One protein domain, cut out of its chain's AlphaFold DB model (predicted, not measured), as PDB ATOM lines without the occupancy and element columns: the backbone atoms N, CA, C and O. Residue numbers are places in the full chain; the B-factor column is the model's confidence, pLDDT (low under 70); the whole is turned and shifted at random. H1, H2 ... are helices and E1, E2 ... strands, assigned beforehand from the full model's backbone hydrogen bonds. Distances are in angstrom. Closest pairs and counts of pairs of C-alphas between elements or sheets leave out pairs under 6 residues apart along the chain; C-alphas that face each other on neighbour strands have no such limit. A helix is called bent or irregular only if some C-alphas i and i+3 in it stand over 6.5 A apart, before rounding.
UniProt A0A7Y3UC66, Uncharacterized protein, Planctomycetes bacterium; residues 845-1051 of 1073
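AT A GLANCE: This is residues 845 to 1051 of the 1073 residues of an uncharacterized protein of Planctomycetes bacterium (UniProt A0A7Y3UC66). Two lobes sit end to end along the longest axis: a cluster of five helices, H2 to H6, and a lobe of two small two-stranded sheets with H1, H8 and H9 packed round them. H7 lies at one end of the sheet E2 - E3, and residues 1046 to 1051 of H10 stick out. The printed part has 207 residues, with ten named helices and four named strands in the order E1 H1 E2 H2 H3 H4 H5 H6 H7 E3 H8 E4 H9 H10. Both sheets, E1 - E4 and E2 - E3, are antiparallel, and the class is mostly helix. The whole is compact, with a radius of gyration of the C-alphas of 17.7 A and spans of 54 by 42 by 33 A.

HOW THE PARTS SIT: E2, residues 868 to 873, and E3, residues 986 to 991, are antiparallel at 157 degrees; N 871 and O 988 are 2.8 A apart, within hydrogen-bond range. The closest C-alphas of E3 and H9, residues 1018 to 1032, are those of Ile 990 and Trp 1028, 6.4 A; those of E3 and H7, residues 970 to 979, are Phe 973 and Leu 986, 6.6 A. E1, residues 845 to 848, and E4, residues 1011 to 1015, are antiparallel at 139 degrees, with N 845 and O 1014 2.8 A apart. H8, residues 999 to 1006, comes closest to E4 at the C-alphas of Ala 1003 and Leu 1011, 6.2 A. H8 touches H1, residues 858 to 861, closest at C-alphas 1006 and 859, 6.0 A. H2, residues 875 to 888, and H3, residues 892 to 899, form a helical hairpin, closest at C-alphas 883 and 894, 5.5 A. H6, residues 945 to 961, touches H3 about perpendicular at 77 degrees, closest at C-alphas 953 and 894, 4.1 A. H5, residues 925 to 937, and H6 form another helical hairpin at a shallow tilt of 17 degrees, closest at C-alphas 926 and 958, 5.1 A. H4, residues 901 to 914, touches H5, closest at C-alphas 907 and 932, 5.6 A. H10, residues 1039 to 1051, is apart from H9. Every O i to N i+4 pair is within hydrogen-bond range in H2, H4, H5, H6, H8 and H9; H7 has 4 of 6, H3 0 of 4 beside 5 of 5 O i to N i+3 pairs, H10 3 of 9 beside 4 of 10, and H1 is too short for one.

IN THESE COORDINATES: E1 begins at C-alpha 845 (-22.091, 30.113, -31.522). H6, the longest helix, runs 24.6 A; H9 runs 21.3 A and E3 16.8 A. H10 is irregular, with C-alphas 1040 and 1043 7.3 A apart, and ends at C-alpha 1051 (-19.311, 11.723, -59.695).

THE WHOLE: The C-alphas of Glu 943 and Arg 1051 are the two farthest apart, 59.4 A. The printed part has no cut, and no link is long. Residues 1037 to 1051 have pLDDT under 70.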
ATOM      1  N   PHE A 845     -20.945  30.746 -30.875       89.38
ATOM      2  CA  PHE A 845     -22.091  30.113 -31.522       89.38
ATOM      3  C   PHE A 845     -22.101  30.385 -33.035       89.38
ATOM      4  O   PHE A 845     -21.481  31.340 -33.499       89.38
ATOM      5  N   LEU A 846     -22.801  29.548 -33.808       91.12
ATOM      6  CA  LEU A 846     -22.997  29.742 -35.248       91.12
ATOM      7  C   LEU A 846     -24.273  30.537 -35.520       91.12
ATOM      8  O   LEU A 846     -25.365  30.106 -35.161       91.12
ATOM      9  N   GLU A 847     -24.148  31.647 -36.237       90.88
ATOM     10  CA  GLU A 847     -25.283  32.413 -36.747       90.88
ATOM     11  C   GLU A 847     -25.360  32.308 -38.276       90.88
ATOM     12  O   GLU A 847     -24.342  32.359 -38.970       90.88
ATOM     13  N   PHE A 848     -26.574  32.140 -38.805       92.19
ATOM     14  CA  PHE A 848     -26.811  32.045 -40.243       92.19
ATOM     15  C   PHE A 848     -26.593  33.395 -40.936       92.19
ATOM     16  O   PHE A 848     -27.150  34.414 -40.529       92.19
ATOM     17  N   ASP A 849     -25.799  33.386 -42.007       91.19
ATOM     18  CA  ASP A 849     -25.551  34.534 -42.872       91.19
ATOM     19  C   ASP A 849     -26.234  34.376 -44.237       91.19
ATOM     20  O   ASP A 849     -25.650  33.796 -45.159       91.19
ATOM     21  N   PRO A 850     -27.447  34.916 -44.422       90.56
ATOM     22  CA  PRO A 850     -28.161  34.782 -45.686       90.56
ATOM     23  C   PRO A 850     -27.458  35.490 -46.856       90.56
ATOM     24  O   PRO A 850     -27.647  35.082 -47.998       90.56
ATOM     25  N   ALA A 851     -26.648  36.525 -46.599       87.75
ATOM     26  CA  ALA A 851     -26.033  37.345 -47.647       87.75
ATOM     27  C   ALA A 851     -24.870  36.642 -48.363       87.75
ATOM     28  O   ALA A 851     -24.597  36.913 -49.530       87.75
ATOM     29  N   THR A 852     -24.180  35.742 -47.661       88.56
ATOM     30  CA  THR A 852     -23.008  35.017 -48.175       88.56
ATOM     31  C   THR A 852     -23.309  33.547 -48.471       88.56
ATOM     32  O   THR A 852     -22.416  32.806 -48.886       88.56
ATOM     33  N   CYS A 853     -24.551  33.105 -48.246       88.31
ATOM     34  CA  CYS A 853     -24.966  31.724 -48.444       88.31
ATOM     35  C   CYS A 853     -25.243  31.423 -49.923       88.31
ATOM     36  O   CYS A 853     -26.088  32.050 -50.555       88.31
ATOM     37  N   ASP A 854     -24.578  30.399 -50.454       86.81
ATOM     38  CA  ASP A 854     -24.772  29.872 -51.808       86.81
ATOM     39  C   ASP A 854     -25.587  28.561 -51.834       86.81
ATOM     40  O   ASP A 854     -25.780  27.966 -52.894       86.81
ATOM     41  N   GLY A 855     -26.079  28.100 -50.678       85.31
ATOM     42  CA  GLY A 855     -26.811  26.836 -50.543       85.31
ATOM     43  C   GLY A 855     -25.936  25.583 -50.665       85.31
ATOM     44  O   GLY A 855     -26.459  24.496 -50.912       85.31
ATOM     45  N   ASN A 856     -24.612  25.700 -50.523       84.88
ATOM     46  CA  ASN A 856     -23.705  24.562 -50.619       84.88
ATOM     47  C   ASN A 856     -23.857  23.589 -49.436       84.88
ATOM     48  O   ASN A 856     -23.702  23.967 -48.276       84.88
ATOM     49  N   GLY A 857     -24.059  22.305 -49.746       85.06
ATOM     50  CA  GLY A 857     -24.203  21.229 -48.762       85.06
ATOM     51  C   GLY A 857     -23.029  21.020 -47.811       85.06
ATOM     52  O   GLY A 857     -23.229  20.459 -46.732       85.06
ATOM     53  N   ALA A 858     -21.832  21.512 -48.142       82.69
ATOM     54  CA  ALA A 858     -20.694  21.528 -47.219       82.69
ATOM     55  C   ALA A 858     -21.036  22.219 -45.880       82.69
ATOM     56  O   ALA A 858     -20.549  21.803 -44.835       82.69
ATOM     57  N   LEU A 859     -21.941  23.209 -45.896       79.81
ATOM     58  CA  LEU A 859     -22.321  24.007 -44.723       79.81
ATOM     59  C   LEU A 859     -22.894  23.184 -43.562       79.81
ATOM     60  O   LEU A 859     -22.645  23.508 -42.404       79.81
ATOM     61  N   TRP A 860     -23.645  22.125 -43.860       87.00
ATOM     62  CA  TRP A 860     -24.238  21.249 -42.844       87.00
ATOM     63  C   TRP A 860     -23.602  19.857 -42.811       87.00
ATOM     64  O   TRP A 860     -23.526  19.252 -41.747       87.00
ATOM     65  N   THR A 861     -23.090  19.354 -43.939       89.19
ATOM     66  CA  THR A 861     -22.447  18.024 -43.993       89.19
ATOM     67  C   THR A 861     -21.089  17.976 -43.297       89.19
ATOM     68  O   THR A 861     -20.666  16.904 -42.877       89.19
ATOM     69  N   SER A 862     -20.414  19.117 -43.134       86.44
ATOM     70  CA  SER A 862     -19.159  19.205 -42.379       86.44
ATOM     71  C   SER A 862     -19.360  19.339 -40.868       86.44
ATOM     72  O   SER A 862     -18.378  19.354 -40.130       86.44
ATOM     73  N   CYS A 863     -20.604  19.446 -40.388       88.06
ATOM     74  CA  CYS A 863     -20.883  19.486 -38.959       88.06
ATOM     75  C   CYS A 863     -20.713  18.084 -38.345       88.06
ATOM     76  O   CYS A 863     -21.507  17.195 -38.661       88.06
ATOM     77  N   PRO A 864     -19.736  17.868 -37.440       86.88
ATOM     78  CA  PRO A 864     -19.489  16.546 -36.858       86.88
ATOM     79  C   PRO A 864     -20.627  16.074 -35.941       86.88
ATOM     80  O   PRO A 864     -20.806  14.876 -35.751       86.88
ATOM     81  N   ASP A 865     -21.404  17.010 -35.388       86.44
ATOM     82  CA  ASP A 865     -22.501  16.735 -34.454       86.44
ATOM     83  C   ASP A 865     -23.888  16.738 -35.121       86.44
ATOM     84  O   ASP A 865     -24.894  16.525 -34.447       86.44
ATOM     85  N   GLY A 866     -23.976  17.034 -36.425       88.56
ATOM     86  CA  GLY A 866     -25.264  17.202 -37.112       88.56
ATOM     87  C   GLY A 866     -26.130  18.332 -36.535       88.56
ATOM     88  O   GLY A 866     -27.349  18.316 -36.679       88.56
ATOM     89  N   SER A 867     -25.518  19.309 -35.857       90.50
ATOM     90  CA  SER A 867     -26.222  20.408 -35.192       90.50
ATOM     91  C   SER A 867     -26.635  21.528 -36.144       90.50
ATOM     92  O   SER A 867     -27.381  22.408 -35.736       90.50
ATOM     93  N   VAL A 868     -26.148  21.540 -37.383       91.25
ATOM     94  CA  VAL A 868     -26.560  22.492 -38.424       91.25
ATOM     95  C   VAL A 868     -27.471  21.754 -39.392       91.25
ATOM     96  O   VAL A 868     -27.044  20.784 -40.012       91.25
ATOM     97  N   VAL A 869     -28.711  22.213 -39.539       89.56
ATOM     98  CA  VAL A 869     -29.703  21.584 -40.413       89.56
ATOM     99  C   VAL A 869     -30.173  22.555 -41.494       89.56
ATOM    100  O   VAL A 869     -30.441  23.725 -41.201       89.56
ATOM    101  N   PRO A 870     -30.280  22.104 -42.754       90.94
ATOM    102  CA  PRO A 870     -30.881  22.899 -43.807       90.94
ATOM    103  C   PRO A 870     -32.410  22.864 -43.717       90.94
ATOM    104  O   PRO A 870     -33.019  21.865 -43.332       90.94
ATOM    105  N   MET A 871     -33.036  23.954 -44.140       90.56
ATOM    106  CA  MET A 871     -34.466  24.045 -44.407       90.56
ATOM    107  C   MET A 871     -34.647  24.560 -45.832       90.56
ATOM    108  O   MET A 871     -34.206  25.662 -46.155       90.56
ATOM    109  N   VAL A 872     -35.319  23.768 -46.666       90.56
ATOM    110  CA  VAL A 872     -35.699  24.155 -48.028       90.56
ATOM    111  C   VAL A 872     -37.209  24.043 -48.146       90.56
ATOM    112  O   VAL A 872     -37.760  22.957 -47.945       90.56
ATOM    113  N   ALA A 873     -37.872  25.169 -48.403       90.06
ATOM    114  CA  ALA A 873     -39.326  25.224 -48.468       90.06
ATOM    115  C   ALA A 873     -39.821  26.317 -49.421       90.06
ATOM    116  O   ALA A 873     -39.292  27.429 -49.469       90.06
ATOM    117  N   SER A 874     -40.907  26.032 -50.138       90.81
ATOM    118  CA  SER A 874     -41.633  27.063 -50.883       90.81
ATOM    119  C   SER A 874     -42.274  28.097 -49.947       90.81
ATOM    120  O   SER A 874     -42.726  27.770 -48.845       90.81
ATOM    121  N   ALA A 875     -42.411  29.341 -50.421       91.06
ATOM    122  CA  ALA A 875     -43.102  30.401 -49.682       91.06
ATOM    123  C   ALA A 875     -44.528  29.989 -49.267       91.06
ATOM    124  O   ALA A 875     -44.976  30.297 -48.165       91.06
ATOM    125  N   ARG A 876     -45.224  29.231 -50.126       92.00
ATOM    126  CA  ARG A 876     -46.565  28.712 -49.835       92.00
ATOM    127  C   ARG A 876     -46.558  27.761 -48.640       92.00
ATOM    128  O   ARG A 876     -47.372  27.925 -47.739       92.00
ATOM    129  N   SER A 877     -45.623  26.814 -48.625       90.69
ATOM    130  CA  SER A 877     -45.496  25.823 -47.555       90.69
ATOM    131  C   SER A 877     -45.210  26.470 -46.198       90.69
ATOM    132  O   SER A 877     -45.748  26.037 -45.178       90.69
ATOM    133  N   LEU A 878     -44.390  27.528 -46.178       91.25
ATOM    134  CA  LEU A 878     -44.109  28.291 -44.961       91.25
ATOM    135  C   LEU A 878     -45.358  29.032 -44.466       91.25
ATOM    136  O   LEU A 878     -45.698  28.904 -43.294       91.25
ATOM    137  N   ILE A 879     -46.088  29.726 -45.351       92.88
ATOM    138  CA  ILE A 879     -47.334  30.431 -44.993       92.88
ATOM    139  C   ILE A 879     -48.389  29.454 -44.454       92.88
ATOM    140  O   ILE A 879     -48.962  29.703 -43.397       92.88
ATOM    141  N   ASP A 880     -48.615  28.327 -45.134       92.94
ATOM    142  CA  ASP A 880     -49.574  27.309 -44.684       92.94
ATOM    143  C   ASP A 880     -49.178  26.726 -43.316       92.94
ATOM    144  O   ASP A 880     -50.035  26.482 -42.464       92.94
ATOM    145  N   THR A 881     -47.874  26.555 -43.070       90.94
ATOM    146  CA  THR A 881     -47.358  26.117 -41.765       90.94
ATOM    147  C   THR A 881     -47.610  27.162 -40.683       90.94
ATOM    148  O   THR A 881     -48.065  26.807 -39.599       90.94
ATOM    149  N   GLY A 882     -47.386  28.444 -40.971       92.06
ATOM    150  CA  GLY A 882     -47.685  29.522 -40.031       92.06
ATOM    151  C   GLY A 882     -49.173  29.620 -39.689       92.06
ATOM    152  O   GLY A 882     -49.507  29.777 -38.518       92.06
ATOM    153  N   ILE A 883     -50.066  29.439 -40.671       93.25
ATOM    154  CA  ILE A 883     -51.522  29.386 -40.438       93.25
ATOM    155  C   ILE A 883     -51.878  28.214 -39.517       93.25
ATOM    156  O   ILE A 883     -52.649  28.385 -38.573       93.25
ATOM    157  N   ARG A 884     -51.301  27.028 -39.762       92.56
ATOM    158  CA  ARG A 884     -51.514  25.842 -38.919       92.56
ATOM    159  C   ARG A 884     -51.060  26.089 -37.477       92.56
ATOM    160  O   ARG A 884     -51.837  25.850 -36.560       92.56
ATOM    161  N   LEU A 885     -49.839  26.593 -37.288       90.50
ATOM    162  CA  LEU A 885     -49.271  26.856 -35.960       90.50
ATOM    163  C   LEU A 885     -50.054  27.930 -35.193       90.50
ATOM    164  O   LEU A 885     -50.251  27.794 -33.989       90.50
ATOM    165  N   ALA A 886     -50.543  28.969 -35.876       89.88
ATOM    166  CA  ALA A 886     -51.399  29.980 -35.259       89.88
ATOM    167  C   ALA A 886     -52.748  29.386 -34.812       89.88
ATOM    168  O   ALA A 886     -53.209  29.666 -33.706       89.88
ATOM    169  N   GLY A 887     -53.333  28.490 -35.616       88.00
ATOM    170  CA  GLY A 887     -54.540  27.750 -35.243       88.00
ATOM    171  C   GLY A 887     -54.339  26.822 -34.038       88.00
ATOM    172  O   GLY A 887     -55.180  26.798 -33.144       88.00
ATOM    173  N   GLU A 888     -53.213  26.105 -33.970       86.56
ATOM    174  CA  GLU A 888     -52.831  25.281 -32.807       86.56
ATOM    175  C   GLU A 888     -52.640  26.120 -31.533       86.56
ATOM    176  O   GLU A 888     -52.936  25.652 -30.434       86.56
ATOM    177  N   ALA A 889     -52.199  27.373 -31.675       85.31
ATOM    178  CA  ALA A 889     -52.092  28.341 -30.584       85.31
ATOM    179  C   ALA A 889     -53.444  28.968 -30.173       85.31
ATOM    180  O   ALA A 889     -53.475  29.825 -29.292       85.31
ATOM    181  N   GLY A 890     -54.558  28.543 -30.782       84.19
ATOM    182  CA  GLY A 890     -55.910  29.014 -30.474       84.19
ATOM    183  C   GLY A 890     -56.366  30.230 -31.284       84.19
ATOM    184  O   GLY A 890     -57.482  30.706 -31.078       84.19
ATOM    185  N   ASP A 891     -55.556  30.718 -32.226       83.81
ATOM    186  CA  ASP A 891     -55.918  31.844 -33.081       83.81
ATOM    187  C   ASP A 891     -56.551  31.370 -34.395       83.81
ATOM    188  O   ASP A 891     -55.913  31.213 -35.441       83.81
ATOM    189  N   THR A 892     -57.864  31.155 -34.350       76.69
ATOM    190  CA  THR A 892     -58.638  30.759 -35.529       76.69
ATOM    191  C   THR A 892     -58.719  31.855 -36.596       76.69
ATOM    192  O   THR A 892     -59.026  31.542 -37.751       76.69
ATOM    193  N   ALA A 893     -58.430  33.122 -36.261       75.94
ATOM    194  CA  ALA A 893     -58.493  34.232 -37.212       75.94
ATOM    195  C   ALA A 893     -57.404  34.128 -38.293       75.94
ATOM    196  O   ALA A 893     -57.641  34.539 -39.435       75.94
ATOM    197  N   ALA A 894     -56.279  33.467 -37.988       81.44
ATOM    198  CA  ALA A 894     -55.193  33.184 -38.928       81.44
ATOM    199  C   ALA A 894     -55.646  32.416 -40.188       81.44
ATOM    200  O   ALA A 894     -55.079  32.586 -41.270       81.44
ATOM    201  N   THR A 895     -56.718  31.617 -40.095       83.88
ATOM    202  CA  THR A 895     -57.271  30.868 -41.241       83.88
ATOM    203  C   THR A 895     -57.811  31.774 -42.351       83.88
ATOM    204  O   THR A 895     -57.823  31.377 -43.517       83.88
ATOM    205  N   THR A 896     -58.162  33.026 -42.036       86.12
ATOM    206  CA  THR A 896     -58.593  34.036 -43.018       86.12
ATOM    207  C   THR A 896     -57.514  34.288 -44.079       86.12
ATOM    208  O   THR A 896     -57.827  34.501 -45.258       86.12
ATOM    209  N   LEU A 897     -56.235  34.174 -43.693       89.12
ATOM    210  CA  LEU A 897     -55.088  34.351 -44.583       89.12
ATOM    211  C   LEU A 897     -55.005  33.261 -45.666       89.12
ATOM    212  O   LEU A 897     -54.474  33.508 -46.750       89.12
ATOM    213  N   ALA A 898     -55.599  32.079 -45.440       88.56
ATOM    214  CA  ALA A 898     -55.594  30.974 -46.403       88.56
ATOM    215  C   ALA A 898     -56.214  31.366 -47.757       88.56
ATOM    216  O   ALA A 898     -55.777  30.884 -48.806       88.56
ATOM    217  N   SER A 899     -57.180  32.295 -47.742       87.81
ATOM    218  CA  SER A 899     -57.856  32.817 -48.938       87.81
ATOM    219  C   SER A 899     -56.929  33.586 -49.890       87.81
ATOM    220  O   SER A 899     -57.178  33.630 -51.096       87.81
ATOM    221  N   ILE A 900     -55.837  34.162 -49.372       90.25
ATOM    222  CA  ILE A 900     -54.856  34.936 -50.146       90.25
ATOM    223  C   ILE A 900     -53.446  34.337 -50.120       90.25
ATOM    224  O   ILE A 900     -52.589  34.797 -50.873       90.25
ATOM    225  N   ALA A 901     -53.203  33.279 -49.340       90.94
ATOM    226  CA  ALA A 901     -51.892  32.648 -49.165       90.94
ATOM    227  C   ALA A 901     -51.189  32.293 -50.490       90.94
ATOM    228  O   ALA A 901     -49.974  32.409 -50.605       90.94
ATOM    229  N   GLY A 902     -51.941  31.915 -51.532       90.94
ATOM    230  CA  GLY A 902     -51.380  31.629 -52.860       90.94
ATOM    231  C   GLY A 902     -50.889  32.884 -53.585       90.94
ATOM    232  O   GLY A 902     -49.818  32.868 -54.189       90.94
ATOM    233  N   LYS A 903     -51.640  33.988 -53.479       91.88
ATOM    234  CA  LYS A 903     -51.247  35.294 -54.030       91.88
ATOM    235  C   LYS A 903     -50.040  35.855 -53.281       91.88
ATOM    236  O   LYS A 903     -49.115  36.352 -53.916       91.88
ATOM    237  N   LEU A 904     -50.035  35.707 -51.955       92.56
ATOM    238  CA  LEU A 904     -48.932  36.114 -51.090       92.56
ATOM    239  C   LEU A 904     -47.653  35.331 -51.417       92.56
ATOM    240  O   LEU A 904     -46.621  35.936 -51.680       92.56
ATOM    241  N   ALA A 905     -47.734  34.002 -51.531       92.38
ATOM    242  CA  ALA A 905     -46.599  33.158 -51.913       92.38
ATOM    243  C   ALA A 905     -46.031  33.512 -53.298       92.38
ATOM    244  O   ALA A 905     -44.818  33.646 -53.462       92.38
ATOM    245  N   ALA A 906     -46.900  33.713 -54.296       91.69
ATOM    246  CA  ALA A 906     -46.479  34.129 -55.633       91.69
ATOM    247  C   ALA A 906     -45.792  35.504 -55.617       91.69
ATOM    248  O   ALA A 906     -44.844  35.739 -56.373       91.69
ATOM    249  N   ARG A 907     -46.253  36.415 -54.748       93.12
ATOM    250  CA  ARG A 907     -45.638  37.730 -54.571       93.12
ATOM    251  C   ARG A 907     -44.268  37.635 -53.903       93.12
ATOM    252  O   ARG A 907     -43.337  38.257 -54.404       93.12
ATOM    253  N   VAL A 908     -44.129  36.819 -52.857       93.38
ATOM    254  CA  VAL A 908     -42.839  36.530 -52.209       93.38
ATOM    255  C   VAL A 908     -41.821  36.021 -53.233       93.38
ATOM    256  O   VAL A 908     -40.745  36.602 -53.358       93.38
ATOM    257  N   ASN A 909     -42.180  35.017 -54.042       90.81
ATOM    258  CA  ASN A 909     -41.283  34.498 -55.083       90.81
ATOM    259  C   ASN A 909     -40.883  35.575 -56.097       90.81
ATOM    260  O   ASN A 909     -39.733  35.613 -56.529       90.81
ATOM    261  N   ARG A 910     -41.793  36.490 -56.456       90.75
ATOM    262  CA  ARG A 910     -41.477  37.605 -57.361       90.75
ATOM    263  C   ARG A 910     -40.472  38.578 -56.745       90.75
ATOM    264  O   ARG A 910     -39.511  38.907 -57.429       90.75
ATOM    265  N   ILE A 911     -40.673  38.984 -55.489       91.44
ATOM    266  CA  ILE A 911     -39.770  39.891 -54.757       91.44
ATOM    267  C   ILE A 911     -38.362  39.290 -54.681       91.44
ATOM    268  O   ILE A 911     -37.380  39.946 -55.020       91.44
ATOM    269  N   VAL A 912     -38.262  38.013 -54.306       90.94
ATOM    270  CA  VAL A 912     -36.978  37.309 -54.187       90.94
ATOM    271  C   VAL A 912     -36.301  37.128 -55.553       90.94
ATOM    272  O   VAL A 912     -35.082  37.266 -55.675       90.94
ATOM    273  N   LYS A 913     -37.081  36.882 -56.612       89.25
ATOM    274  CA  LYS A 913     -36.580  36.767 -57.990       89.25
ATOM    275  C   LYS A 913     -36.061  38.095 -58.548       89.25
ATOM    276  O   LYS A 913     -35.067  38.081 -59.275       89.25
ATOM    277  N   SER A 914     -36.711  39.216 -58.225       87.88
ATOM    278  CA  SER A 914     -36.315  40.556 -58.682       87.88
ATOM    279  C   SER A 914     -35.204  41.198 -57.850       87.88
ATOM    280  O   SER A 914     -34.651  42.204 -58.282       87.88
ATOM    281  N   ALA A 915     -34.879  40.636 -56.684       86.19
ATOM    282  CA  ALA A 915     -33.816  41.140 -55.824       86.19
ATOM    283  C   ALA A 915     -32.452  41.140 -56.526       86.19
ATOM    284  O   ALA A 915     -32.095  40.192 -57.233       86.19
ATOM    285  N   THR A 916     -31.674  42.193 -56.285       80.50
ATOM    286  CA  THR A 916     -30.310  42.358 -56.801       80.50
ATOM    287  C   THR A 916     -29.333  42.585 -55.650       80.50
ATOM    288  O   THR A 916     -29.735  42.758 -54.505       80.50
ATOM    289  N   THR A 917     -28.032  42.612 -55.932       73.31
ATOM    290  CA  THR A 917     -27.021  42.979 -54.926       73.31
ATOM    291  C   THR A 917     -27.132  44.431 -54.456       73.31
ATOM    292  O   THR A 917     -26.718  44.726 -53.341       73.31
ATOM    293  N   ALA A 918     -27.686  45.331 -55.278       74.06
ATOM    294  CA  ALA A 918     -27.905  46.736 -54.924       74.06
ATOM    295  C   ALA A 918     -29.228  46.967 -54.166       74.06
ATOM    296  O   ALA A 918     -29.326  47.920 -53.400       74.06
ATOM    297  N   ASP A 919     -30.216  46.093 -54.373       80.06
ATOM    298  CA  ASP A 919     -31.526  46.116 -53.714       80.06
ATOM    299  C   ASP A 919     -31.924  44.679 -53.311       80.06
ATOM    300  O   ASP A 919     -32.578  43.963 -54.087       80.06
ATOM    301  N   PRO A 920     -31.415  44.187 -52.164       82.06
ATOM    302  CA  PRO A 920     -31.638  42.816 -51.724       82.06
ATOM    303  C   PRO A 920     -33.044  42.632 -51.143       82.06
ATOM    304  O   PRO A 920     -33.574  43.497 -50.447       82.06
ATOM    305  N   ALA A 921     -33.635  41.453 -51.356       82.88
ATOM    306  CA  ALA A 921     -34.888  41.096 -50.696       82.88
ATOM    307  C   ALA A 921     -34.709  41.040 -49.165       82.88
ATOM    308  O   ALA A 921     -33.643  40.636 -48.688       82.88
ATOM    309  N   PRO A 922     -35.763  41.351 -48.384       88.19
ATOM    310  CA  PRO A 922     -35.759  41.101 -46.949       88.19
ATOM    311  C   PRO A 922     -35.455  39.627 -46.643       88.19
ATOM    312  O   PRO A 922     -36.093  38.729 -47.194       88.19
ATOM    313  N   THR A 923     -34.494  39.379 -45.751       88.31
ATOM    314  CA  THR A 923     -34.072  38.020 -45.363       88.31
ATOM    315  C   THR A 923     -34.852  37.475 -44.172       88.31
ATOM    316  O   THR A 923     -34.946  36.268 -43.999       88.31
ATOM    317  N   GLU A 924     -35.428  38.336 -43.332       92.62
ATOM    318  CA  GLU A 924     -36.369  37.914 -42.290       92.62
ATOM    319  C   GLU A 924     -37.725  37.609 -42.928       92.62
ATOM    320  O   GLU A 924     -38.315  38.476 -43.580       92.62
ATOM    321  N   LEU A 925     -38.241  36.395 -42.718       92.75
ATOM    322  CA  LEU A 925     -39.490  35.953 -43.332       92.75
ATOM    323  C   LEU A 925     -40.662  36.869 -42.959       92.75
ATOM    324  O   LEU A 925     -41.491  37.162 -43.813       92.75
ATOM    325  N   GLY A 926     -40.703  37.374 -41.723       93.19
ATOM    326  CA  GLY A 926     -41.731  38.319 -41.283       93.19
ATOM    327  C   GLY A 926     -41.764  39.581 -42.146       93.19
ATOM    328  O   GLY A 926     -42.795  39.901 -42.726       93.19
ATOM    329  N   ARG A 927     -40.608  40.239 -42.325       93.56
ATOM    330  CA  ARG A 927     -40.491  41.437 -43.176       93.56
ATOM    331  C   ARG A 927     -40.827  41.137 -44.633       93.56
ATOM    332  O   ARG A 927     -41.487  41.938 -45.288       93.56
ATOM    333  N   LEU A 928     -40.384  39.986 -45.137       93.25
ATOM    334  CA  LEU A 928     -40.674  39.555 -46.503       93.25
ATOM    335  C   LEU A 928     -42.181  39.364 -46.727       93.25
ATOM    336  O   LEU A 928     -42.701  39.756 -47.771       93.25
ATOM    337  N   LEU A 929     -42.888  38.802 -45.740       94.69
ATOM    338  CA  LEU A 929     -44.339  38.637 -45.770       94.69
ATOM    339  C   LEU A 929     -45.076  39.974 -45.659       94.69
ATOM    340  O   LEU A 929     -46.031  40.161 -46.405       94.69
ATOM    341  N   THR A 930     -44.625  40.905 -44.813       94.44
ATOM    342  CA  THR A 930     -45.204  42.258 -44.717       94.44
ATOM    343  C   THR A 930     -45.111  42.995 -46.052       94.44
ATOM    344  O   THR A 930     -46.133  43.394 -46.599       94.44
ATOM    345  N   VAL A 931     -43.917  43.062 -46.655       93.31
ATOM    346  CA  VAL A 931     -43.724  43.722 -47.962       93.31
ATOM    347  C   VAL A 931     -44.562  43.052 -49.054       93.31
ATOM    348  O   VAL A 931     -45.142  43.720 -49.910       93.31
ATOM    349  N   ALA A 932     -44.649  41.718 -49.042       92.94
ATOM    350  CA  ALA A 932     -45.481  40.991 -49.993       92.94
ATOM    351  C   ALA A 932     -46.981  41.241 -49.772       92.94
ATOM    352  O   ALA A 932     -47.725  41.293 -50.752       92.94
ATOM    353  N   PHE A 933     -47.424  41.384 -48.522       93.56
ATOM    354  CA  PHE A 933     -48.811  41.661 -48.168       93.56
ATOM    355  C   PHE A 933     -49.219  43.068 -48.595       93.56
ATOM    356  O   PHE A 933     -50.201  43.189 -49.322       93.56
ATOM    357  N   ASP A 934     -48.409  44.085 -48.286       91.94
ATOM    358  CA  ASP A 934     -48.662  45.478 -48.669       91.94
ATOM    359  C   ASP A 934     -48.846  45.623 -50.188       91.94
ATOM    360  O   ASP A 934     -49.779  46.273 -50.651       91.94
ATOM    361  N   GLN A 935     -48.028  44.924 -50.986       90.38
ATOM    362  CA  GLN A 935     -48.150  44.898 -52.454       90.38
ATOM    363  C   GLN A 935     -49.331  44.063 -52.981       90.38
ATOM    364  O   GLN A 935     -49.683  44.149 -54.160       90.38
ATOM    365  N   VAL A 936     -49.887  43.160 -52.171       89.69
ATOM    366  CA  VAL A 936     -51.087  42.379 -52.518       89.69
ATOM    367  C   VAL A 936     -52.355  43.150 -52.153       89.69
ATOM    368  O   VAL A 936     -53.369  42.970 -52.827       89.69
ATOM    369  N   THR A 937     -52.294  44.005 -51.131       86.62
ATOM    370  CA  THR A 937     -53.413  44.813 -50.630       86.62
ATOM    371  C   THR A 937     -53.343  46.281 -51.062       86.62
ATOM    372  O   THR A 937     -54.177  47.087 -50.655       86.62
ATOM    373  N   GLU A 938     -52.381  46.640 -51.910       85.00
ATOM    374  CA  GLU A 938     -52.241  47.974 -52.493       85.00
ATOM    375  C   GLU A 938     -53.556  48.419 -53.163       85.00
ATOM    376  O   GLU A 938     -54.103  47.725 -54.023       85.00
ATOM    377  N   GLY A 939     -54.093  49.568 -52.735       78.06
ATOM    378  CA  GLY A 939     -55.368  50.107 -53.224       78.06
ATOM    379  C   GLY A 939     -56.631  49.601 -52.509       78.06
ATOM    380  O   GLY A 939     -57.730  49.936 -52.946       78.06
ATOM    381  N   THR A 940     -56.506  48.823 -51.428       79.12
ATOM    382  CA  THR A 940     -57.629  48.487 -50.526       79.12
ATOM    383  C   THR A 940     -57.731  49.476 -49.363       79.12
ATOM    384  O   THR A 940     -56.719  50.017 -48.921       79.12
ATOM    385  N   ASP A 941     -58.952  49.741 -48.887       77.50
ATOM    386  CA  ASP A 941     -59.196  50.646 -47.758       77.50
ATOM    387  C   ASP A 941     -58.713  49.995 -46.442       77.50
ATOM    388  O   ASP A 941     -59.202  48.916 -46.095       77.50
ATOM    389  N   PRO A 942     -57.771  50.607 -45.693       71.00
ATOM    390  CA  PRO A 942     -57.321  50.077 -44.406       71.00
ATOM    391  C   PRO A 942     -58.435  49.994 -43.352       71.00
ATOM    392  O   PRO A 942     -58.324  49.209 -42.408       71.00
ATOM    393  N   GLU A 943     -59.504  50.786 -43.493       72.19
ATOM    394  CA  GLU A 943     -60.654  50.765 -42.587       72.19
ATOM    395  C   GLU A 943     -61.646  49.626 -42.886       72.19
ATOM    396  O   GLU A 943     -62.487  49.333 -42.031       72.19
ATOM    397  N   ASP A 944     -61.513  48.934 -44.030       83.19
ATOM    398  CA  ASP A 944     -62.336  47.776 -44.401       83.19
ATOM    399  C   ASP A 944     -62.182  46.634 -43.381       83.19
ATOM    400  O   ASP A 944     -61.081  46.159 -43.085       83.19
ATOM    401  N   ASP A 945     -63.310  46.134 -42.869       81.75
ATOM    402  CA  ASP A 945     -63.365  45.034 -41.899       81.75
ATOM    403  C   ASP A 945     -62.651  43.777 -42.406       81.75
ATOM    404  O   ASP A 945     -62.054  43.026 -41.625       81.75
ATOM    405  N   ARG A 946     -62.691  43.525 -43.719       83.38
ATOM    406  CA  ARG A 946     -61.970  42.400 -44.322       83.38
ATOM    407  C   ARG A 946     -60.459  42.622 -44.284       83.38
ATOM    408  O   ARG A 946     -59.729  41.676 -43.985       83.38
ATOM    409  N   GLN A 947     -60.003  43.838 -44.570       84.81
ATOM    410  CA  GLN A 947     -58.588  44.195 -44.560       84.81
ATOM    411  C   GLN A 947     -58.020  44.133 -43.136       84.81
ATOM    412  O   GLN A 947     -57.000  43.481 -42.925       84.81
ATOM    413  N   LYS A 948     -58.741  44.654 -42.133       85.38
ATOM    414  CA  LYS A 948     -58.377  44.530 -40.705       85.38
ATOM    415  C   LYS A 948     -58.209  43.075 -40.259       85.38
ATOM    416  O   LYS A 948     -57.240  42.741 -39.580       85.38
ATOM    417  N   ARG A 949     -59.121  42.185 -40.676       85.62
ATOM    418  CA  ARG A 949     -59.033  40.741 -40.377       85.62
ATOM    419  C   ARG A 949     -57.841  40.067 -41.054       85.62
ATOM    420  O   ARG A 949     -57.251  39.169 -40.466       85.62
ATOM    421  N   LEU A 950     -57.494  40.475 -42.275       88.19
ATOM    422  CA  LEU A 950     -56.332  39.946 -42.993       88.19
ATOM    423  C   LEU A 950     -55.011  40.426 -42.385       88.19
ATOM    424  O   LEU A 950     -54.098  39.612 -42.263       88.19
ATOM    425  N   THR A 951     -54.925  41.690 -41.963       89.69
ATOM    426  CA  THR A 951     -53.756  42.228 -41.251       89.69
ATOM    427  C   THR A 951     -53.547  41.502 -39.924       89.69
ATOM    428  O   THR A 951     -52.470  40.964 -39.696       89.69
ATOM    429  N   ALA A 952     -54.598  41.361 -39.108       88.69
ATOM    430  CA  ALA A 952     -54.515  40.599 -37.861       88.69
ATOM    431  C   ALA A 952     -54.100  39.134 -38.106       88.69
ATOM    432  O   ALA A 952     -53.233  38.609 -37.417       88.69
ATOM    433  N   ALA A 953     -54.659  38.483 -39.135       89.81
ATOM    434  CA  ALA A 953     -54.280  37.120 -39.507       89.81
ATOM    435  C   ALA A 953     -52.812  37.008 -39.966       89.81
ATOM    436  O   ALA A 953     -52.163  35.994 -39.698       89.81
ATOM    437  N   LEU A 954     -52.284  38.025 -40.657       92.38
ATOM    438  CA  LEU A 954     -50.874  38.096 -41.039       92.38
ATOM    439  C   LEU A 954     -49.978  38.251 -39.810       92.38
ATOM    440  O   LEU A 954     -48.994  37.523 -39.710       92.38
ATOM    441  N   ASP A 955     -50.324  39.135 -38.873       92.75
ATOM    442  CA  ASP A 955     -49.565  39.348 -37.635       92.75
ATOM    443  C   ASP A 955     -49.476  38.061 -36.808       92.75
ATOM    444  O   ASP A 955     -48.401  37.698 -36.318       92.75
ATOM    445  N   SER A 956     -50.569  37.298 -36.731       91.19
ATOM    446  CA  SER A 956     -50.587  35.984 -36.082       91.19
ATOM    447  C   SER A 956     -49.664  34.982 -36.774       91.19
ATOM    448  O   SER A 956     -48.932  34.253 -36.106       91.19
ATOM    449  N   VAL A 957     -49.624  34.967 -38.110       91.94
ATOM    450  CA  VAL A 957     -48.698  34.116 -38.875       91.94
ATOM    451  C   VAL A 957     -47.244  34.566 -38.695       91.94
ATOM    452  O   VAL A 957     -46.379  33.734 -38.417       91.94
ATOM    453  N   ILE A 958     -46.959  35.868 -38.787       93.69
ATOM    454  CA  ILE A 958     -45.623  36.446 -38.571       93.69
ATOM    455  C   ILE A 958     -45.126  36.144 -37.154       93.69
ATOM    456  O   ILE A 958     -43.955  35.812 -36.984       93.69
ATOM    457  N   THR A 959     -46.004  36.162 -36.153       92.50
ATOM    458  CA  THR A 959     -45.660  35.793 -34.773       92.50
ATOM    459  C   THR A 959     -45.133  34.356 -34.673       92.50
ATOM    460  O   THR A 959     -44.220  34.093 -33.891       92.50
ATOM    461  N   GLN A 960     -45.654  33.427 -35.485       91.25
ATOM    462  CA  GLN A 960     -45.244  32.019 -35.463       91.25
ATOM    463  C   GLN A 960     -43.976  31.738 -36.279       91.25
ATOM    464  O   GLN A 960     -43.104  31.005 -35.815       91.25
ATOM    465  N   ILE A 961     -43.866  32.285 -37.498       93.00
ATOM    466  CA  ILE A 961     -42.802  31.909 -38.456       93.00
ATOM    467  C   ILE A 961     -41.871  33.056 -38.861       93.00
ATOM    468  O   ILE A 961     -40.872  32.832 -39.541       93.00
ATOM    469  N   GLY A 962     -42.167  34.291 -38.462       91.50
ATOM    470  CA  GLY A 962     -41.490  35.488 -38.965       91.50
ATOM    471  C   GLY A 962     -40.009  35.583 -38.595       91.50
ATOM    472  O   GLY A 962     -39.251  36.236 -39.310       91.50
ATOM    473  N   ALA A 963     -39.590  34.896 -37.527       90.56
ATOM    474  CA  ALA A 963     -38.203  34.860 -37.067       90.56
ATOM    475  C   ALA A 963     -37.261  34.062 -37.988       90.56
ATOM    476  O   ALA A 963     -36.041  34.201 -37.859       90.56
ATOM    477  N   ILE A 964     -37.801  33.225 -38.887       92.50
ATOM    478  CA  ILE A 964     -37.004  32.430 -39.827       92.50
ATOM    479  C   ILE A 964     -36.251  33.375 -40.764       92.50
ATOM    480  O   ILE A 964     -36.839  34.250 -41.398       92.50
ATOM    481  N   VAL A 965     -34.943  33.164 -40.872       93.69
ATOM    482  CA  VAL A 965     -34.089  33.879 -41.821       93.69
ATOM    483  C   VAL A 965     -33.945  33.030 -43.077       93.69
ATOM    484  O   VAL A 965     -33.518  31.883 -42.991       93.69
ATOM    485  N   VAL A 966     -34.296  33.578 -44.233       93.50
ATOM    486  CA  VAL A 966     -34.288  32.898 -45.530       93.50
ATOM    487  C   VAL A 966     -33.394  33.618 -46.536       93.50
ATOM    488  O   VAL A 966     -33.202  34.833 -46.463       93.50
ATOM    489  N   CYS A 967     -32.874  32.878 -47.512       92.31
ATOM    490  CA  CYS A 967     -32.174  33.440 -48.661       92.31
ATOM    491  C   CYS A 967     -32.530  32.733 -49.976       92.31
ATOM    492  O   CYS A 967     -33.081  31.628 -50.010       92.31
ATOM    493  N   ARG A 968     -32.189  33.412 -51.074       91.81
ATOM    494  CA  ARG A 968     -32.176  32.877 -52.436       91.81
ATOM    495  C   ARG A 968     -30.845  32.181 -52.675       91.81
ATOM    496  O   ARG A 968     -29.802  32.768 -52.409       91.81
ATOM    497  N   THR A 969     -30.875  30.975 -53.229       89.56
ATOM    498  CA  THR A 969     -29.655  30.235 -53.581       89.56
ATOM    499  C   THR A 969     -29.679  29.810 -55.049       89.56
ATOM    500  O   THR A 969     -30.763  29.563 -55.590       89.56
ATOM    501  N   PRO A 970     -28.508  29.664 -55.697       86.81
ATOM    502  CA  PRO A 970     -28.434  29.174 -57.070       86.81
ATOM    503  C   PRO A 970     -29.125  27.814 -57.257       86.81
ATOM    504  O   PRO A 970     -29.884  27.625 -58.203       86.81
ATOM    505  N   VAL A 971     -28.910  26.887 -56.319       82.75
ATOM    506  CA  VAL A 971     -29.371  25.496 -56.442       82.75
ATOM    507  C   VAL A 971     -30.870  25.356 -56.173       82.75
ATOM    508  O   VAL A 971     -31.576  24.728 -56.958       82.75
ATOM    509  N   PHE A 972     -31.371  25.915 -55.068       87.75
ATOM    510  CA  PHE A 972     -32.755  25.669 -54.637       87.75
ATOM    511  C   PHE A 972     -33.757  26.674 -55.208       87.75
ATOM    512  O   PHE A 972     -34.944  26.367 -55.308       87.75
ATOM    513  N   PHE A 973     -33.295  27.860 -55.615       90.75
ATOM    514  CA  PHE A 973     -34.166  28.898 -56.153       90.75
ATOM    515  C   PHE A 973     -33.964  29.096 -57.658       90.75
ATOM    516  O   PHE A 973     -34.902  28.890 -58.425       90.75
ATOM    517  N   ASP A 974     -32.758  29.466 -58.101       88.88
ATOM    518  CA  ASP A 974     -32.533  29.868 -59.499       88.88
ATOM    519  C   ASP A 974     -32.693  28.712 -60.480       88.88
ATOM    520  O   ASP A 974     -33.363  28.852 -61.506       88.88
ATOM    521  N   ASP A 975     -32.092  27.565 -60.177       87.56
ATOM    522  CA  ASP A 975     -32.180  26.390 -61.038       87.56
ATOM    523  C   ASP A 975     -33.599  25.804 -61.053       87.56
ATOM    524  O   ASP A 975     -34.082  25.406 -62.116       87.56
ATOM    525  N   ALA A 976     -34.315  25.844 -59.926       85.50
ATOM    526  CA  ALA A 976     -35.726  25.464 -59.865       85.50
ATOM    527  C   ALA A 976     -36.601  26.391 -60.734       85.50
ATOM    528  O   ALA A 976     -37.358  25.918 -61.582       85.50
ATOM    529  N   GLU A 977     -36.431  27.711 -60.621       86.81
ATOM    530  CA  GLU A 977     -37.144  28.704 -61.440       86.81
ATOM    531  C   GLU A 977     -36.874  28.561 -62.945       86.81
ATOM    532  O   GLU A 977     -37.771  28.830 -63.749       86.81
ATOM    533  N   LYS A 978     -35.667  28.128 -63.342       87.06
ATOM    534  CA  LYS A 978     -35.345  27.819 -64.749       87.06
ATOM    535  C   LYS A 978     -36.125  26.610 -65.261       87.06
ATOM    536  O   LYS A 978     -36.502  26.590 -66.430       87.06
ATOM    537  N   ILE A 979     -36.346  25.604 -64.414       83.94
ATOM    538  CA  ILE A 979     -37.078  24.382 -64.776       83.94
ATOM    539  C   ILE A 979     -38.585  24.649 -64.799       83.94
ATOM    540  O   ILE A 979     -39.287  24.235 -65.720       83.94
ATOM    541  N   THR A 980     -39.117  25.310 -63.774       85.94
ATOM    542  CA  THR A 980     -40.540  25.638 -63.660       85.94
ATOM    543  C   THR A 980     -40.695  26.986 -62.967       85.94
ATOM    544  O   THR A 980     -40.340  27.147 -61.801       85.94
ATOM    545  N   SER A 981     -41.256  27.969 -63.675       84.56
ATOM    546  CA  SER A 981     -41.474  29.308 -63.117       84.56
ATOM    547  C   SER A 981     -42.391  29.249 -61.893       84.56
ATOM    548  O   SER A 981     -43.455  28.632 -61.936       84.56
ATOM    549  N   GLY A 982     -42.009  29.936 -60.819       81.12
ATOM    550  CA  GLY A 982     -42.713  29.924 -59.537       81.12
ATOM    551  C   GLY A 982     -42.361  28.745 -58.621       81.12
ATOM    552  O   GLY A 982     -42.944  28.661 -57.541       81.12
ATOM    553  N   SER A 983     -41.451  27.849 -59.028       84.31
ATOM    554  CA  SER A 983     -41.019  26.695 -58.225       84.31
ATOM    555  C   SER A 983     -39.792  26.951 -57.343       84.31
ATOM    556  O   SER A 983     -39.369  26.032 -56.647       84.31
ATOM    557  N   GLY A 984     -39.239  28.171 -57.341       88.19
ATOM    558  CA  GLY A 984     -38.119  28.526 -56.470       88.19
ATOM    559  C   GLY A 984     -38.437  28.309 -54.989       88.19
ATOM    560  O   GLY A 984     -39.497  28.719 -54.502       88.19
ATOM    561  N   GLU A 985     -37.512  27.670 -54.271       91.00
ATOM    562  CA  GLU A 985     -37.629  27.411 -52.836       91.00
ATOM    563  C   GLU A 985     -36.673  28.289 -52.028       91.00
ATOM    564  O   GLU A 985     -35.545  28.578 -52.434       91.00
ATOM    565  N   LEU A 986     -37.146  28.725 -50.864       92.31
ATOM    566  CA  LEU A 986     -36.375  29.521 -49.922       92.31
ATOM    567  C   LEU A 986     -35.486  28.604 -49.086       92.31
ATOM    568  O   LEU A 986     -35.917  27.531 -48.657       92.31
ATOM    569  N   PHE A 987     -34.259  29.053 -48.843       92.31
ATOM    570  CA  PHE A 987     -33.247  28.301 -48.110       92.31
ATOM    571  C   PHE A 987     -32.946  28.945 -46.753       92.31
ATOM    572  O   PHE A 987     -32.867  30.169 -46.655       92.31
ATOM    573  N   SER A 988     -32.742  28.134 -45.715       92.25
ATOM    574  CA  SER A 988     -32.261  28.569 -44.399       92.25
ATOM    575  C   SER A 988     -31.334  27.522 -43.784       92.25
ATOM    576  O   SER A 988     -31.473  26.329 -44.062       92.25
ATOM    577  N   LEU A 989     -30.419  27.961 -42.917       91.75
ATOM    578  CA  LEU A 989     -29.703  27.084 -41.993       91.75
ATOM    579  C   LEU A 989     -30.163  27.367 -40.573       91.75
ATOM    580  O   LEU A 989     -30.169  28.512 -40.123       91.75
ATOM    581  N   ILE A 990     -30.500  26.301 -39.861       92.44
ATOM    582  CA  ILE A 990     -30.926  26.366 -38.471       92.44
ATOM    583  C   ILE A 990     -29.924  25.567 -37.650       92.44
ATOM    584  O   ILE A 990     -29.499  24.482 -38.037       92.44
ATOM    585  N   VAL A 991     -29.491  26.135 -36.532       91.75
ATOM    586  CA  VAL A 991     -28.485  25.522 -35.667       91.75
ATOM    587  C   VAL A 991     -29.174  25.068 -34.390       91.75
ATOM    588  O   VAL A 991     -29.823  25.883 -33.738       91.75
ATOM    589  N   ASN A 992     -29.031  23.793 -34.028       90.81
ATOM    590  CA  ASN A 992     -29.393  23.267 -32.718       90.81
ATOM    591  C   ASN A 992     -28.377  23.772 -31.682       90.81
ATOM    592  O   ASN A 992     -27.243  23.274 -31.648       90.81
ATOM    593  N   PRO A 993     -28.748  24.736 -30.827       88.81
ATOM    594  CA  PRO A 993     -27.815  25.283 -29.853       88.81
ATOM    595  C   PRO A 993     -27.445  24.293 -28.748       88.81
ATOM    596  O   PRO A 993     -26.366  24.421 -28.169       88.81
ATOM    597  N   ASP A 994     -28.294  23.305 -28.477       85.50
ATOM    598  CA  ASP A 994     -28.092  22.356 -27.383       85.50
ATOM    599  C   ASP A 994     -27.134  21.221 -27.794       85.50
ATOM    600  O   ASP A 994     -26.551  20.578 -26.930       85.50
ATOM    601  N   ALA A 995     -26.914  21.013 -29.103       86.69
ATOM    602  CA  ALA A 995     -26.008  19.992 -29.649       86.69
ATOM    603  C   ALA A 995     -24.709  20.547 -30.268       86.69
ATOM    604  O   ALA A 995     -23.742  19.805 -30.424       86.69
ATOM    605  N   CYS A 996     -24.669  21.830 -30.646       87.25
ATOM    606  CA  CYS A 996     -23.505  22.447 -31.294       87.25
ATOM    607  C   CYS A 996     -22.285  22.492 -30.355       87.25
ATOM    608  O   CYS A 996     -22.336  23.164 -29.332       87.25
ATOM    609  N   LYS A 997     -21.162  21.840 -30.688       84.94
ATOM    610  CA  LYS A 997     -19.961  21.849 -29.820       84.94
ATOM    611  C   LYS A 997     -18.861  22.789 -30.291       84.94
ATOM    612  O   LYS A 997     -18.347  23.565 -29.495       84.94
ATOM    613  N   CYS A 998     -18.509  22.723 -31.572       79.94
ATOM    614  CA  CYS A 998     -17.328  23.399 -32.118       79.94
ATOM    615  C   CYS A 998     -17.708  24.257 -33.337       79.94
ATOM    616  O   CYS A 998     -17.528  23.814 -34.478       79.94
ATOM    617  N   PRO A 999     -18.271  25.461 -33.125       83.62
ATOM    618  CA  PRO A 999     -18.726  26.326 -34.214       83.62
ATOM    619  C   PRO A 999     -17.592  26.692 -35.194       83.62
ATOM    620  O   PRO A 999     -17.814  26.800 -36.401       83.62
ATOM    621  N   GLU A1000     -16.352  26.788 -34.718       85.69
ATOM    622  CA  GLU A1000     -15.170  27.139 -35.511       85.69
ATOM    623  C   GLU A1000     -14.844  26.090 -36.582       85.69
ATOM    624  O   GLU A1000     -14.441  26.445 -37.688       85.69
ATOM    625  N   VAL A1001     -15.057  24.798 -36.301       84.06
ATOM    626  CA  VAL A1001     -14.782  23.704 -37.253       84.06
ATOM    627  C   VAL A1001     -15.647  23.852 -38.505       84.06
ATOM    628  O   VAL A1001     -15.161  23.753 -39.637       84.06
ATOM    629  N   VAL A1002     -16.932  24.150 -38.303       84.31
ATOM    630  CA  VAL A1002     -17.883  24.360 -39.397       84.31
ATOM    631  C   VAL A1002     -17.542  25.647 -40.146       84.31
ATOM    632  O   VAL A1002     -17.423  25.631 -41.372       84.31
ATOM    633  N   ALA A1003     -17.307  26.747 -39.428       84.00
ATOM    634  CA  ALA A1003     -16.998  28.038 -40.038       84.00
ATOM    635  C   ALA A1003     -15.709  28.011 -40.883       84.00
ATOM    636  O   ALA A1003     -15.696  28.549 -41.996       84.00
ATOM    637  N   ASN A1004     -14.661  27.329 -40.404       84.31
ATOM    638  CA  ASN A1004     -13.389  27.165 -41.114       84.31
ATOM    639  C   ASN A1004     -13.557  26.369 -42.411       84.31
ATOM    640  O   ASN A1004     -13.043  26.769 -43.457       84.31
ATOM    641  N   THR A1005     -14.340  25.287 -42.374       83.06
ATOM    642  CA  THR A1005     -14.631  24.480 -43.569       83.06
ATOM    643  C   THR A1005     -15.372  25.298 -44.629       83.06
ATOM    644  O   THR A1005     -15.115  25.193 -45.831       83.06
ATOM    645  N   CYS A1006     -16.251  26.190 -44.178       76.38
ATOM    646  CA  CYS A1006     -17.093  27.008 -45.042       76.38
ATOM    647  C   CYS A1006     -16.424  28.316 -45.492       76.38
ATOM    648  O   CYS A1006     -16.969  29.026 -46.343       76.38
ATOM    649  N   LYS A1007     -15.230  28.621 -44.960       81.69
ATOM    650  CA  LYS A1007     -14.502  29.885 -45.167       81.69
ATOM    651  C   LYS A1007     -15.381  31.113 -44.882       81.69
ATOM    652  O   LYS A1007     -15.342  32.086 -45.629       81.69
ATOM    653  N   GLY A1008     -16.227  31.028 -43.852       71.31
ATOM    654  CA  GLY A1008     -17.143  32.103 -43.448       71.31
ATOM    655  C   GLY A1008     -18.327  32.374 -44.389       71.31
ATOM    656  O   GLY A1008     -19.014  33.376 -44.217       71.31
ATOM    657  N   ARG A1009     -18.589  31.518 -45.387       83.00
ATOM    658  CA  ARG A1009     -19.792  31.624 -46.230       83.00
ATOM    659  C   ARG A1009     -20.986  31.013 -45.516       83.00
ATOM    660  O   ARG A1009     -20.863  29.922 -44.977       83.00
ATOM    661  N   GLY A1010     -22.133  31.685 -45.518       86.62
ATOM    662  CA  GLY A1010     -23.407  31.167 -45.010       86.62
ATOM    663  C   GLY A1010     -23.518  31.012 -43.490       86.62
ATOM    664  O   GLY A1010     -24.629  31.019 -42.975       86.62
ATOM    665  N   LEU A1011     -22.415  30.898 -42.753       90.12
ATOM    666  CA  LEU A1011     -22.388  30.801 -41.295       90.12
ATOM    667  C   LEU A1011     -21.254  31.660 -40.732       90.12
ATOM    668  O   LEU A1011     -20.136  31.635 -41.252       90.12
ATOM    669  N   LYS A1012     -21.533  32.371 -39.638       90.12
ATOM    670  CA  LYS A1012     -20.561  33.205 -38.915       90.12
ATOM    671  C   LYS A1012     -20.420  32.714 -37.483       90.12
ATOM    672  O   LYS A1012     -21.417  32.370 -36.850       90.12
ATOM    673  N   VAL A1013     -19.196  32.736 -36.964       91.62
ATOM    674  CA  VAL A1013     -18.957  32.543 -35.531       91.62
ATOM    675  C   VAL A1013     -19.235  33.863 -34.825       91.62
ATOM    676  O   VAL A1013     -18.680  34.897 -35.193       91.62
ATOM    677  N   VAL A1014     -20.108  33.828 -33.827       90.69
ATOM    678  CA  VAL A1014     -20.484  34.990 -33.019       90.69
ATOM    679  C   VAL A1014     -20.351  34.665 -31.531       90.69
ATOM    680  O   VAL A1014     -20.474  33.498 -31.157       90.69
ATOM    681  N   PRO A1015     -20.144  35.664 -30.655       88.12
ATOM    682  CA  PRO A1015     -20.232  35.450 -29.214       88.12
ATOM    683  C   PRO A1015     -21.596  34.871 -28.820       88.12
ATOM    684  O   PRO A1015     -22.638  35.336 -29.297       88.12
ATOM    685  N   GLN A1016     -21.608  33.870 -27.951       86.62
ATOM    686  CA  GLN A1016     -22.840  33.332 -27.395       86.62
ATOM    687  C   GLN A1016     -23.364  34.277 -26.310       86.62
ATOM    688  O   GLN A1016     -22.667  34.564 -25.344       86.62
ATOM    689  N   THR A1017     -24.606  34.740 -26.453       85.69
ATOM    690  CA  THR A1017     -25.309  35.512 -25.414       85.69
ATOM    691  C   THR A1017     -26.621  34.814 -25.046       85.69
ATOM    692  O   THR A1017     -27.152  34.065 -25.881       85.69
ATOM    693  N   PRO A1018     -27.182  35.041 -23.843       82.44
ATOM    694  CA  PRO A1018     -28.473  34.472 -23.450       82.44
ATOM    695  C   PRO A1018     -29.594  34.752 -24.465       82.44
ATOM    696  O   PRO A1018     -30.409  33.877 -24.765       82.44
ATOM    697  N   GLU A1019     -29.602  35.942 -25.067       87.25
ATOM    698  CA  GLU A1019     -30.590  36.364 -26.065       87.25
ATOM    699  C   GLU A1019     -30.437  35.573 -27.366       87.25
ATOM    700  O   GLU A1019     -31.424  35.067 -27.908       87.25
ATOM    701  N   ARG A1020     -29.197  35.420 -27.858       89.44
ATOM    702  CA  ARG A1020     -28.898  34.623 -29.059       89.44
ATOM    703  C   ARG A1020     -29.248  33.157 -28.853       89.44
ATOM    704  O   ARG A1020     -29.857  32.550 -29.731       89.44
ATOM    705  N   LEU A1021     -28.913  32.610 -27.689       87.56
ATOM    706  CA  LEU A1021     -29.213  31.228 -27.337       87.56
ATOM    707  C   LEU A1021     -30.729  30.987 -27.273       87.56
ATOM    708  O   LEU A1021     -31.236  30.040 -27.872       87.56
ATOM    709  N   SER A1022     -31.471  31.896 -26.632       88.62
ATOM    710  CA  SER A1022     -32.939  31.867 -26.587       88.62
ATOM    711  C   SER A1022     -33.560  31.947 -27.986       88.62
ATOM    712  O   SER A1022     -34.454  31.164 -28.321       88.62
ATOM    713  N   ARG A1023     -33.051  32.836 -28.852       89.19
ATOM    714  CA  ARG A1023     -33.482  32.935 -30.255       89.19
ATOM    715  C   ARG A1023     -33.213  31.639 -31.021       89.19
ATOM    716  O   ARG A1023     -34.110  31.157 -31.710       89.19
ATOM    717  N   ALA A1024     -32.021  31.060 -30.888       90.81
ATOM    718  CA  ALA A1024     -31.655  29.810 -31.550       90.81
ATOM    719  C   ALA A1024     -32.544  28.639 -31.107       90.81
ATOM    720  O   ALA A1024     -33.023  27.890 -31.952       90.81
ATOM    721  N   ARG A1025     -32.853  28.525 -29.807       89.75
ATOM    722  CA  ARG A1025     -33.771  27.499 -29.280       89.75
ATOM    723  C   ARG A1025     -35.178  27.640 -29.845       89.75
ATOM    724  O   ARG A1025     -35.772  26.648 -30.257       89.75
ATOM    725  N   LYS A1026     -35.694  28.871 -29.925       89.38
ATOM    726  CA  LYS A1026     -36.995  29.150 -30.558       89.38
ATOM    727  C   LYS A1026     -36.995  28.762 -32.037       89.38
ATOM    728  O   LYS A1026     -37.939  28.123 -32.490       89.38
ATOM    729  N   LEU A1027     -35.935  29.103 -32.773       91.06
ATOM    730  CA  LEU A1027     -35.782  28.728 -34.183       91.06
ATOM    731  C   LEU A1027     -35.684  27.212 -34.377       91.06
ATOM    732  O   LEU A1027     -36.309  26.677 -35.287       91.06
ATOM    733  N   TRP A1028     -34.953  26.515 -33.510       90.19
ATOM    734  CA  TRP A1028     -34.844  25.059 -33.535       90.19
ATOM    735  C   TRP A1028     -36.186  24.374 -33.246       90.19
ATOM    736  O   TRP A1028     -36.613  23.501 -34.001       90.19
ATOM    737  N   ALA A1029     -36.898  24.816 -32.205       86.12
ATOM    738  CA  ALA A1029     -38.231  24.310 -31.876       86.12
ATOM    739  C   ALA A1029     -39.246  24.577 -33.000       86.12
ATOM    740  O   ALA A1029     -40.120  23.752 -33.264       86.12
ATOM    741  N   LEU A1030     -39.122  25.718 -33.684       88.25
ATOM    742  CA  LEU A1030     -39.922  26.022 -34.863       88.25
ATOM    743  C   LEU A1030     -39.580  25.083 -36.025       88.25
ATOM    744  O   LEU A1030     -40.489  24.503 -36.614       88.25
ATOM    745  N   TRP A1031     -38.291  24.885 -36.319       88.06
ATOM    746  CA  TRP A1031     -37.823  23.991 -37.380       88.06
ATOM    747  C   TRP A1031     -38.361  22.566 -37.241       88.06
ATOM    748  O   TRP A1031     -38.807  21.991 -38.228       88.06
ATOM    749  N   GLN A1032     -38.422  22.024 -36.021       84.38
ATOM    750  CA  GLN A1032     -38.973  20.685 -35.759       84.38
ATOM    751  C   GLN A1032     -40.432  20.518 -36.225       84.38
ATOM    752  O   GLN A1032     -40.858  19.405 -36.558       84.38
ATOM    753  N   LYS A1033     -41.183  21.628 -36.276       85.25
ATOM    754  CA  LYS A1033     -42.586  21.699 -36.711       85.25
ATOM    755  C   LYS A1033     -42.753  22.067 -38.189       85.25
ATOM    756  O   LYS A1033     -43.885  22.060 -38.687       85.25
ATOM    757  N   LEU A1034     -41.674  22.423 -38.886       84.94
ATOM    758  CA  LEU A1034     -41.709  22.724 -40.314       84.94
ATOM    759  C   LEU A1034     -41.873  21.434 -41.136       84.94
ATOM    760  O   LEU A1034     -41.515  20.349 -40.675       84.94
ATOM    761  N   PRO A1035     -42.465  21.524 -42.338       74.00
ATOM    762  CA  PRO A1035     -42.627  20.370 -43.211       74.00
ATOM    763  C   PRO A1035     -41.272  19.862 -43.715       74.00
ATOM    764  O   PRO A1035     -40.363  20.653 -43.968       74.00
ATOM    765  N   ASP A1036     -41.171  18.546 -43.912       72.12
ATOM    766  CA  ASP A1036     -40.005  17.936 -44.549       72.12
ATOM    767  C   ASP A1036     -39.862  18.460 -45.993       72.12
ATOM    768  O   ASP A1036     -40.853  18.659 -46.706       72.12
ATOM    769  N   THR A1037     -38.625  18.669 -46.446       68.25
ATOM    770  CA  THR A1037     -38.349  19.079 -47.828       68.25
ATOM    771  C   THR A1037     -38.860  18.013 -48.801       68.25
ATOM    772  O   THR A1037     -38.538  16.831 -48.683       68.25
ATOM    773  N   ALA A1038     -39.663  18.413 -49.789       60.12
ATOM    774  CA  ALA A1038     -40.190  17.483 -50.780       60.12
ATOM    775  C   ALA A1038     -39.045  16.928 -51.650       60.12
ATOM    776  O   ALA A1038     -38.372  17.688 -52.342       60.12
ATOM    777  N   GLY A1039     -38.864  15.603 -51.695       47.97
ATOM    778  CA  GLY A1039     -37.805  14.909 -52.459       47.97
ATOM    779  C   GLY A1039     -37.845  15.056 -53.995       47.97
ATOM    780  O   GLY A1039     -37.295  14.231 -54.722       47.97
ATOM    781  N   ARG A1040     -38.496  16.090 -54.554       46.84
ATOM    782  CA  ARG A1040     -38.534  16.345 -56.008       46.84
ATOM    783  C   ARG A1040     -37.155  16.678 -56.595       46.84
ATOM    784  O   ARG A1040     -36.944  16.420 -57.779       46.84
ATOM    785  N   ASN A1041     -36.212  17.145 -55.773       42.91
ATOM    786  CA  ASN A1041     -34.832  17.459 -56.162       42.91
ATOM    787  C   ASN A1041     -33.802  16.355 -55.836       42.91
ATOM    788  O   ASN A1041     -32.601  16.575 -55.993       42.91
ATOM    789  N   ASP A1042     -34.230  15.136 -55.484       36.53
ATOM    790  CA  ASP A1042     -33.294  14.020 -55.250       36.53
ATOM    791  C   ASP A1042     -32.614  13.506 -56.532       36.53
ATOM    792  O   ASP A1042     -31.579  12.847 -56.475       36.53
ATOM    793  N   ARG A1043     -33.138  13.821 -57.726       32.69
ATOM    794  CA  ARG A1043     -32.611  13.259 -58.987       32.69
ATOM    795  C   ARG A1043     -31.298  13.887 -59.495       32.69
ATOM    796  O   ARG A1043     -30.487  13.126 -60.029       32.69
ATOM    797  N   PRO A1044     -31.020  15.201 -59.358       31.92
ATOM    798  CA  PRO A1044     -29.720  15.757 -59.752       31.92
ATOM    799  C   PRO A1044     -28.640  15.600 -58.669       31.92
ATOM    800  O   PRO A1044     -27.475  15.365 -59.003       31.92
ATOM    801  N   CYS A1045     -29.006  15.667 -57.381       31.75
ATOM    802  CA  CYS A1045     -28.041  15.643 -56.274       31.75
ATOM    803  C   CYS A1045     -27.377  14.260 -56.111       31.75
ATOM    804  O   CYS A1045     -26.157  14.168 -55.949       31.75
ATOM    805  N   HIS A1046     -28.139  13.176 -56.324       29.28
ATOM    806  CA  HIS A1046     -27.610  11.805 -56.324       29.28
ATOM    807  C   HIS A1046     -26.570  11.541 -57.430       29.28
ATOM    808  O   HIS A1046     -25.722  10.666 -57.279       29.28
ATOM    809  N   ARG A1047     -26.601  12.280 -58.552       27.45
ATOM    810  CA  ARG A1047     -25.663  12.082 -59.677       27.45
ATOM    811  C   ARG A1047     -24.437  12.994 -59.634       27.45
ATOM    812  O   ARG A1047     -23.406  12.612 -60.186       27.45
ATOM    813  N   ALA A1048     -24.522  14.163 -58.999       27.88
ATOM    814  CA  ALA A1048     -23.393  15.089 -58.880       27.88
ATOM    815  C   ALA A1048     -22.474  14.752 -57.691       27.88
ATOM    816  O   ALA A1048     -21.254  14.839 -57.834       27.88
ATOM    817  N   CYS A1049     -23.033  14.292 -56.564       29.28
ATOM    818  CA  CYS A1049     -22.242  13.881 -55.399       29.28
ATOM    819  C   CYS A1049     -21.465  12.575 -55.675       29.28
ATOM    820  O   CYS A1049     -20.267  12.497 -55.417       29.28
ATOM    821  N   CYS A1050     -22.091  11.602 -56.352       26.86
ATOM    822  CA  CYS A1050     -21.442  10.339 -56.731       26.86
ATOM    823  C   CYS A1050     -20.391  10.451 -57.856       26.86
ATOM    824  O   CYS A1050     -19.675   9.487 -58.092       26.86
ATOM    825  N   ARG A1051     -20.274  11.581 -58.575       26.33
ATOM    826  CA  ARG A1051     -19.311  11.723 -59.695       26.33
ATOM    827  C   ARG A1051     -18.061  12.549 -59.382       26.33
ATOM    828  O   ARG A1051     -17.138  12.527 -60.188       26.33
TER     829      ARG A1051